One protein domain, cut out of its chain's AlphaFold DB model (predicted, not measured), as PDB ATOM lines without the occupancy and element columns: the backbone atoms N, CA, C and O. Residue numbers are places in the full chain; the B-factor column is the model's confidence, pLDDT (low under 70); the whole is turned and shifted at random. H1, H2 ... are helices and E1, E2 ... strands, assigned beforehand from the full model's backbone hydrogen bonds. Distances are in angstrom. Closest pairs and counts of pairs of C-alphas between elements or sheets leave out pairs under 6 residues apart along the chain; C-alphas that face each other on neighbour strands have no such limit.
ATOM      1  N   PRO A  93     -53.062  27.484 -33.802       82.75
ATOM      2  CA  PRO A  93     -52.854  28.922 -33.748       82.75
ATOM      3  C   PRO A  93     -51.374  29.228 -33.502       82.75
ATOM      4  O   PRO A  93     -50.661  28.446 -32.869       82.75
ATOM      5  N   MET A  94     -50.923  30.389 -33.982       86.94
ATOM      6  CA  MET A  94     -49.572  30.860 -33.691       86.94
ATOM      7  C   MET A  94     -49.350  30.917 -32.180       86.94
ATOM      8  O   MET A  94     -50.239  31.306 -31.415       86.94
ATOM      9  N   LEU A  95     -48.147  30.530 -31.761       88.88
ATOM     10  CA  LEU A  95     -47.771  30.541 -30.360       88.88
ATOM     11  C   LEU A  95     -47.868  31.971 -29.813       88.88
ATOM     12  O   LEU A  95     -47.286  32.900 -30.362       88.88
ATOM     13  N   ASN A  96     -48.620  32.146 -28.728       91.00
ATOM     14  CA  ASN A  96     -48.811  33.440 -28.083       91.00
ATOM     15  C   ASN A  96     -48.695  33.273 -26.568       91.00
ATOM     16  O   ASN A  96     -49.392  32.453 -25.964       91.00
ATOM     17  N   GLN A  97     -47.839  34.089 -25.956       92.56
ATOM     18  CA  GLN A  97     -47.587  34.091 -24.518       92.56
ATOM     19  C   GLN A  97     -48.871  34.268 -23.690       92.56
ATOM     20  O   GLN A  97     -49.029  33.624 -22.656       92.56
ATOM     21  N   ALA A  98     -49.833  35.069 -24.160       93.06
ATOM     22  CA  ALA A  98     -51.081  35.330 -23.441       93.06
ATOM     23  C   ALA A  98     -51.945  34.071 -23.231       93.06
ATOM     24  O   ALA A  98     -52.777  34.033 -22.322       93.06
ATOM     25  N   TYR A  99     -51.766  33.023 -24.043       92.94
ATOM     26  CA  TYR A  99     -52.490  31.765 -23.852       92.94
ATOM     27  C   TYR A  99     -52.004  30.980 -22.630       92.94
ATOM     28  O   TYR A  99     -52.800  30.260 -22.026       92.94
ATOM     29  N   PHE A 100     -50.750  31.164 -22.206       94.94
ATOM     30  CA  PHE A 100     -50.173  30.452 -21.063       94.94
ATOM     31  C   PHE A 100     -50.839  30.843 -19.742       94.94
ATOM     32  O   PHE A 100     -51.029  29.988 -18.879       94.94
ATOM     33  N   ALA A 101     -51.332  32.081 -19.637       95.38
ATOM     34  CA  ALA A 101     -52.125  32.544 -18.499       95.38
ATOM     35  C   ALA A 101     -53.388  31.697 -18.249       95.38
ATOM     36  O   ALA A 101     -53.870  31.613 -17.122       95.38
ATOM     37  N   LYS A 102     -53.914  31.024 -19.281       94.88
ATOM     38  CA  LYS A 102     -55.106  30.163 -19.184       94.88
ATOM     39  C   LYS A 102     -54.777  28.699 -18.881       94.88
ATOM     40  O   LYS A 102     -55.687  27.924 -18.605       94.88
ATOM     41  N   LEU A 103     -53.504  28.303 -18.957       95.81
ATOM     42  CA  LEU A 103     -53.083  26.920 -18.747       95.81
ATOM     43  C   LEU A 103     -53.021  26.573 -17.258       95.81
ATOM     44  O   LEU A 103     -52.721  27.417 -16.404       95.81
ATOM     45  N   HIS A 104     -53.278  25.303 -16.949       97.75
ATOM     46  CA  HIS A 104     -53.111  24.773 -15.602       97.75
ATOM     47  C   HIS A 104     -51.626  24.567 -15.264       97.75
ATOM     48  O   HIS A 104     -50.790  24.446 -16.162       97.75
ATOM     49  N   LEU A 105     -51.289  24.512 -13.970       96.75
ATOM     50  CA  LEU A 105     -49.900  24.348 -13.516       96.75
ATOM     51  C   LEU A 105     -49.260  23.069 -14.071       96.75
ATOM     52  O   LEU A 105     -48.144  23.116 -14.575       96.75
ATOM     53  N   GLU A 106     -49.990  21.954 -14.055       97.25
ATOM     54  CA  GLU A 106     -49.535  20.669 -14.602       97.25
ATOM     55  C   GLU A 106     -49.139  20.781 -16.078       97.25
ATOM     56  O   GLU A 106     -48.095  20.277 -16.485       97.25
ATOM     57  N   THR A 107     -49.929  21.506 -16.876       96.25
ATOM     58  CA  THR A 107     -49.636  21.739 -18.294       96.25
ATOM     59  C   THR A 107     -48.413  22.631 -18.475       96.25
ATOM     60  O   THR A 107     -47.593  22.362 -19.348       96.25
ATOM     61  N   LEU A 108     -48.249  23.665 -17.644       96.31
ATOM     62  CA  LEU A 108     -47.065  24.528 -17.682       96.31
ATOM     63  C   LEU A 108     -45.790  23.736 -17.363       96.31
ATOM     64  O   LEU A 108     -44.795  23.870 -18.077       96.31
ATOM     65  N   PHE A 109     -45.827  22.865 -16.350       96.75
ATOM     66  CA  PHE A 109     -44.714  21.962 -16.053       96.75
ATOM     67  C   PHE A 109     -44.461  20.979 -17.193       96.75
ATOM     68  O   PHE A 109     -43.313  20.801 -17.596       96.75
ATOM     69  N   TYR A 110     -45.517  20.380 -17.748       95.62
ATOM     70  CA  TYR A 110     -45.394  19.477 -18.886       95.62
ATOM     71  C   TYR A 110     -44.702  20.158 -20.072       95.62
ATOM     72  O   TYR A 110     -43.747  19.598 -20.605       95.62
ATOM     73  N   VAL A 111     -45.125  21.369 -20.450       94.94
ATOM     74  CA  VAL A 111     -44.494  22.142 -21.532       94.94
ATOM     75  C   VAL A 111     -43.025  22.417 -21.212       94.94
ATOM     76  O   VAL A 111     -42.162  22.161 -22.050       94.94
ATOM     77  N   PHE A 112     -42.724  22.868 -19.991       95.25
ATOM     78  CA  PHE A 112     -41.358  23.184 -19.572       95.25
ATOM     79  C   PHE A 112     -40.404  21.982 -19.672       95.25
ATOM     80  O   PHE A 112     -39.274  22.141 -20.131       95.25
ATOM     81  N   TYR A 113     -40.840  20.781 -19.278       94.69
ATOM     82  CA  TYR A 113     -39.983  19.589 -19.307       94.69
ATOM     83  C   TYR A 113     -40.001  18.835 -20.643       94.69
ATOM     84  O   TYR A 113     -39.017  18.178 -20.978       94.69
ATOM     85  N   SER A 114     -41.088  18.923 -21.412       92.12
ATOM     86  CA  SER A 114     -41.267  18.123 -22.636       92.12
ATOM     87  C   SER A 114     -40.800  18.831 -23.906       92.12
ATOM     88  O   SER A 114     -40.556  18.161 -24.908       92.12
ATOM     89  N   MET A 115     -40.667  20.164 -23.886       88.31
ATOM     90  CA  MET A 115     -40.321  20.978 -25.063       88.31
ATOM     91  C   MET A 115     -39.027  21.792 -24.852       88.31
ATOM     92  O   MET A 115     -39.048  23.026 -24.850       88.31
ATOM     93  N   PRO A 116     -37.866  21.142 -24.645       75.06
ATOM     94  CA  PRO A 116     -36.606  21.854 -24.475       75.06
ATOM     95  C   PRO A 116     -36.169  22.529 -25.785       75.06
ATOM     96  O   PRO A 116     -36.092  21.871 -26.821       75.06
ATOM     97  N   ARG A 117     -35.758  23.806 -25.693       74.31
ATOM     98  CA  ARG A 117     -35.265  24.673 -26.794       74.31
ATOM     99  C   ARG A 117     -36.340  25.323 -27.678       74.31
ATOM    100  O   ARG A 117     -36.002  25.851 -28.732       74.31
ATOM    101  N   GLU A 118     -37.592  25.355 -27.231       86.69
ATOM    102  CA  GLU A 118     -38.667  26.099 -27.902       86.69
ATOM    103  C   GLU A 118     -39.082  27.356 -27.119       86.69
ATOM    104  O   GLU A 118     -38.933  27.420 -25.898       86.69
ATOM    105  N   GLU A 119     -39.661  28.350 -27.806       92.00
ATOM    106  CA  GLU A 119     -40.213  29.562 -27.170       92.00
ATOM    107  C   GLU A 119     -41.287  29.240 -26.118       92.00
ATOM    108  O   GLU A 119     -41.393  29.922 -25.097       92.00
ATOM    109  N   ALA A 120     -42.047  28.159 -26.324       92.50
ATOM    110  CA  ALA A 120     -43.091  27.706 -25.408       92.50
ATOM    111  C   ALA A 120     -42.558  27.425 -23.992       92.50
ATOM    112  O   ALA A 120     -43.257  27.682 -23.010       92.50
ATOM    113  N   LEU A 121     -41.308  26.966 -23.873       94.94
ATOM    114  CA  LEU A 121     -40.649  26.756 -22.584       94.94
ATOM    115  C   LEU A 121     -40.459  28.077 -21.837       94.94
ATOM    116  O   LEU A 121     -40.712  28.142 -20.634       94.94
ATOM    117  N   LEU A 122     -40.035  29.132 -22.541       94.88
ATOM    118  CA  LEU A 122     -39.824  30.449 -21.942       94.88
ATOM    119  C   LEU A 122     -41.151  31.058 -21.480       94.88
ATOM    120  O   LEU A 122     -41.220  31.589 -20.372       94.88
ATOM    121  N   TYR A 123     -42.212  30.931 -22.281       95.88
ATOM    122  CA  TYR A 123     -43.546  31.395 -21.894       95.88
ATOM    123  C   TYR A 123     -44.100  30.620 -20.695       95.88
ATOM    124  O   TYR A 123     -44.631  31.237 -19.770       95.88
ATOM    125  N   ALA A 124     -43.908  29.297 -20.648       96.62
ATOM    126  CA  ALA A 124     -44.289  28.492 -19.490       96.62
ATOM    127  C   ALA A 124     -43.506  28.890 -18.230       96.62
ATOM    128  O   ALA A 124     -44.103  29.077 -17.172       96.62
ATOM    129  N   ALA A 125     -42.188  29.075 -18.344       96.00
ATOM    130  CA  ALA A 125     -41.343  29.504 -17.233       96.00
ATOM    131  C   ALA A 125     -41.723  30.901 -16.720       96.00
ATOM    132  O   ALA A 125     -41.794  31.115 -15.509       96.00
ATOM    133  N   HIS A 126     -42.000  31.837 -17.632       96.44
ATOM    134  CA  HIS A 126     -42.470  33.177 -17.292       96.44
ATOM    135  C   HIS A 126     -43.797  33.123 -16.527       96.44
ATOM    136  O   HIS A 126     -43.943  33.772 -15.493       96.44
ATOM    137  N   GLU A 127     -44.751  32.326 -17.008       97.44
ATOM    138  CA  GLU A 127     -46.053  32.173 -16.362       97.44
ATOM    139  C   GLU A 127     -45.943  31.499 -14.984       97.44
ATOM    140  O   GLU A 127     -46.564  31.948 -14.023       97.44
ATOM    141  N   LEU A 128     -45.106  30.466 -14.845       97.19
ATOM    142  CA  LEU A 128     -44.822  29.836 -13.551       97.19
ATOM    143  C   LEU A 128     -44.229  30.845 -12.560       97.19
ATOM    144  O   LEU A 128     -44.688  30.931 -11.418       97.19
ATOM    145  N   HIS A 129     -43.271  31.657 -13.006       96.25
ATOM    146  CA  HIS A 129     -42.683  32.714 -12.189       96.25
ATOM    147  C   HIS A 129     -43.713  33.774 -11.773       96.25
ATOM    148  O   HIS A 129     -43.776  34.143 -10.601       96.25
ATOM    149  N   ALA A 130     -44.579  34.208 -12.696       96.25
ATOM    150  CA  ALA A 130     -45.676  35.130 -12.395       96.25
ATOM    151  C   ALA A 130     -46.649  34.570 -11.338       96.25
ATOM    152  O   ALA A 130     -47.224  35.332 -10.560       96.25
ATOM    153  N   ARG A 131     -46.782  33.239 -11.251       96.25
ATOM    154  CA  ARG A 131     -47.583  32.527 -10.239       96.25
ATOM    155  C   ARG A 131     -46.822  32.203  -8.946       96.25
ATOM    156  O   ARG A 131     -47.323  31.436  -8.126       96.25
ATOM    157  N   GLY A 132     -45.629  32.762  -8.743       95.00
ATOM    158  CA  GLY A 132     -44.847  32.579  -7.516       95.00
ATOM    159  C   GLY A 132     -44.112  31.238  -7.425       95.00
ATOM    160  O   GLY A 132     -43.830  30.765  -6.319       95.00
ATOM    161  N   TRP A 133     -43.818  30.611  -8.567       97.00
ATOM    162  CA  TRP A 133     -42.920  29.461  -8.638       97.00
ATOM    163  C   TRP A 133     -41.490  29.890  -8.977       97.00
ATOM    164  O   TRP A 133     -41.256  30.784  -9.787       97.00
ATOM    165  N   PHE A 134     -40.516  29.201  -8.396       95.38
ATOM    166  CA  PHE A 134     -39.091  29.459  -8.571       95.38
ATOM    167  C   PHE A 134     -38.386  28.196  -9.049       95.38
ATOM    168  O   PHE A 134     -38.617  27.112  -8.516       95.38
ATOM    169  N   TYR A 135     -37.507  28.334 -10.040       95.81
ATOM    170  CA  TYR A 135     -36.777  27.201 -10.598       95.81
ATOM    171  C   TYR A 135     -35.410  27.017  -9.930       95.81
ATOM    172  O   TYR A 135     -34.548  27.901  -9.982       95.81
ATOM    173  N   HIS A 136     -35.180  25.842  -9.345       95.75
ATOM    174  CA  HIS A 136     -33.916  25.479  -8.716       95.75
ATOM    175  C   HIS A 136     -32.964  24.825  -9.730       95.75
ATOM    176  O   HIS A 136     -33.066  23.637 -10.037       95.75
ATOM    177  N   LYS A 137     -31.988  25.593 -10.233       91.56
ATOM    178  CA  LYS A 137     -31.110  25.193 -11.354       91.56
ATOM    179  C   LYS A 137     -30.263  23.935 -11.123       91.56
ATOM    180  O   LYS A 137     -29.873  23.311 -12.099       91.56
ATOM    181  N   GLN A 138     -29.952  23.579  -9.878       95.19
ATOM    182  CA  GLN A 138     -29.139  22.392  -9.563       95.19
ATOM    183  C   GLN A 138     -29.978  21.132  -9.330       95.19
ATOM    184  O   GLN A 138     -29.480  20.034  -9.521       95.19
ATOM    185  N   GLN A 139     -31.239  21.288  -8.917       93.69
ATOM    186  CA  GLN A 139     -32.146  20.155  -8.671       93.69
ATOM    187  C   GLN A 139     -33.109  19.926  -9.836       93.69
ATOM    188  O   GLN A 139     -33.770  18.899  -9.875       93.69
ATOM    189  N   TRP A 140     -33.189  20.885 -10.763       93.62
ATOM    190  CA  TRP A 140     -34.111  20.887 -11.898       93.62
ATOM    191  C   TRP A 140     -35.570  20.726 -11.478       93.62
ATOM    192  O   TRP A 140     -36.320  19.955 -12.064       93.62
ATOM    193  N   LEU A 141     -35.959  21.472 -10.441       95.50
ATOM    194  CA  LEU A 141     -37.301  21.448  -9.871       95.50
ATOM    195  C   LEU A 141     -37.867  22.859  -9.754       95.50
ATOM    196  O   LEU A 141     -37.150  23.816  -9.459       95.50
ATOM    197  N   TRP A 142     -39.178  22.957  -9.939       96.62
ATOM    198  CA  TRP A 142     -39.951  24.144  -9.607       96.62
ATOM    199  C   TRP A 142     -40.453  24.037  -8.169       96.62
ATOM    200  O   TRP A 142     -41.018  23.018  -7.774       96.62
ATOM    201  N   LEU A 143     -40.248  25.094  -7.394       95.38
ATOM    202  CA  LEU A 143     -40.617  25.186  -5.987       95.38
ATOM    203  C   LEU A 143     -41.529  26.392  -5.782       95.38
ATOM    204  O   LEU A 143     -41.349  27.430  -6.413       95.38
ATOM    205  N   THR A 144     -42.481  26.282  -4.867       94.00
ATOM    206  CA  THR A 144     -43.282  27.418  -4.416       94.00
ATOM    207  C   THR A 144     -43.249  27.488  -2.899       94.00
ATOM    208  O   THR A 144     -43.000  26.492  -2.213       94.00
ATOM    209  N   ARG A 145     -43.455  28.684  -2.356       88.31
ATOM    210  CA  ARG A 145     -43.449  28.872  -0.912       88.31
ATOM    211  C   ARG A 145     -44.723  28.276  -0.322       88.31
ATOM    212  O   ARG A 145     -45.826  28.624  -0.728       88.31
TER     213      ARG A 145
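AT A GLANCE: This is residues 93 to 145 of the 155 residues of the protein "NOT2_3_5 domain-containing protein" of Vitis vinifera (UniProt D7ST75). A small hairpin of two strands, E1 and E2, makes one end of an elongated domain, beyond the last residues of H3; a helical hairpin of H2 and H3 fills the middle, and the short helix H1 packs on H3 toward the other end. The printed part has 53 residues, with three named helices followed by two named strands, in the order H1, H2, H3, E1, E2. The sheet has the order E1 - E2 and is antiparallel, and the class is mixed, helices and strands. The whole is compact by its radius of gyration of the C-alphas, 10.7 A, and its C-alphas span 34 by 22 by 15 A along the three main axes.

IN THESE COORDINATES: Strand E1 is residues 133 to 136, 9.8 A from first to last C-alpha, and E2 is residues 141 to 144, 10.1 A long, ending at C-alpha 144 at (-43.282, 27.418, -4.416). H3, the longest helix, is residues 119 to 130 and measures 16.7 A, with C-alpha 119 at (-40.213, 29.562, -27.170). H2 is residues 105 to 114, 14.0 A long. H1 is residues 97 to 102, 10.0 A long, and begins at C-alpha 97 at (-47.587, 34.091, -24.518).

HOW THE PARTS SIT: E1 and E2 form an antiparallel hairpin, with 142 degrees between their directions. The C-alphas of Tyr 135 and Trp 142 face each other at 4.5 A; N 134 and O 143, and N 143 and O 134, are within hydrogen-bond range, each pair at 2.8 A. H3 and E2 are near each other, with 7 pairs of C-alphas within 10 A. The closest C-alphas of H3 and E1 are those of Leu 128 and Phe 134, 7.6 A apart. H2 and H3 form a helical hairpin and touch, closest at the C-alphas of Phe 112 and Leu 121, 4.7 A apart; they run opposite ways at a tilt of 37 degrees, only just steep. H1 touches H3, closest at the C-alphas of Gln 97 and Tyr 123, 5.5 A apart, at a steep tilt of 53 degrees, the same way. H1 and H2 are close but not clearly touching, with the C-alphas of Phe 100 and Leu 108 closest at 7.5 A. H1 is apart from both strands and H2 from E1; H2 and E2 are only just apart, closest at 8.3 A. Each O i to N i+4 pair is within hydrogen-bond range in H2 and H3; in H1 0 of 2 are, beside 2 of 3 O i to N i+3 pairs.

THE WHOLE: The two C-alphas farthest apart are those of Pro 93 and Gln 138, 34.5 A. The printed part has no cut, and its four links between named elements are tight. The mean pLDDT of the printed part is 93.4, and no printed residue is under 70.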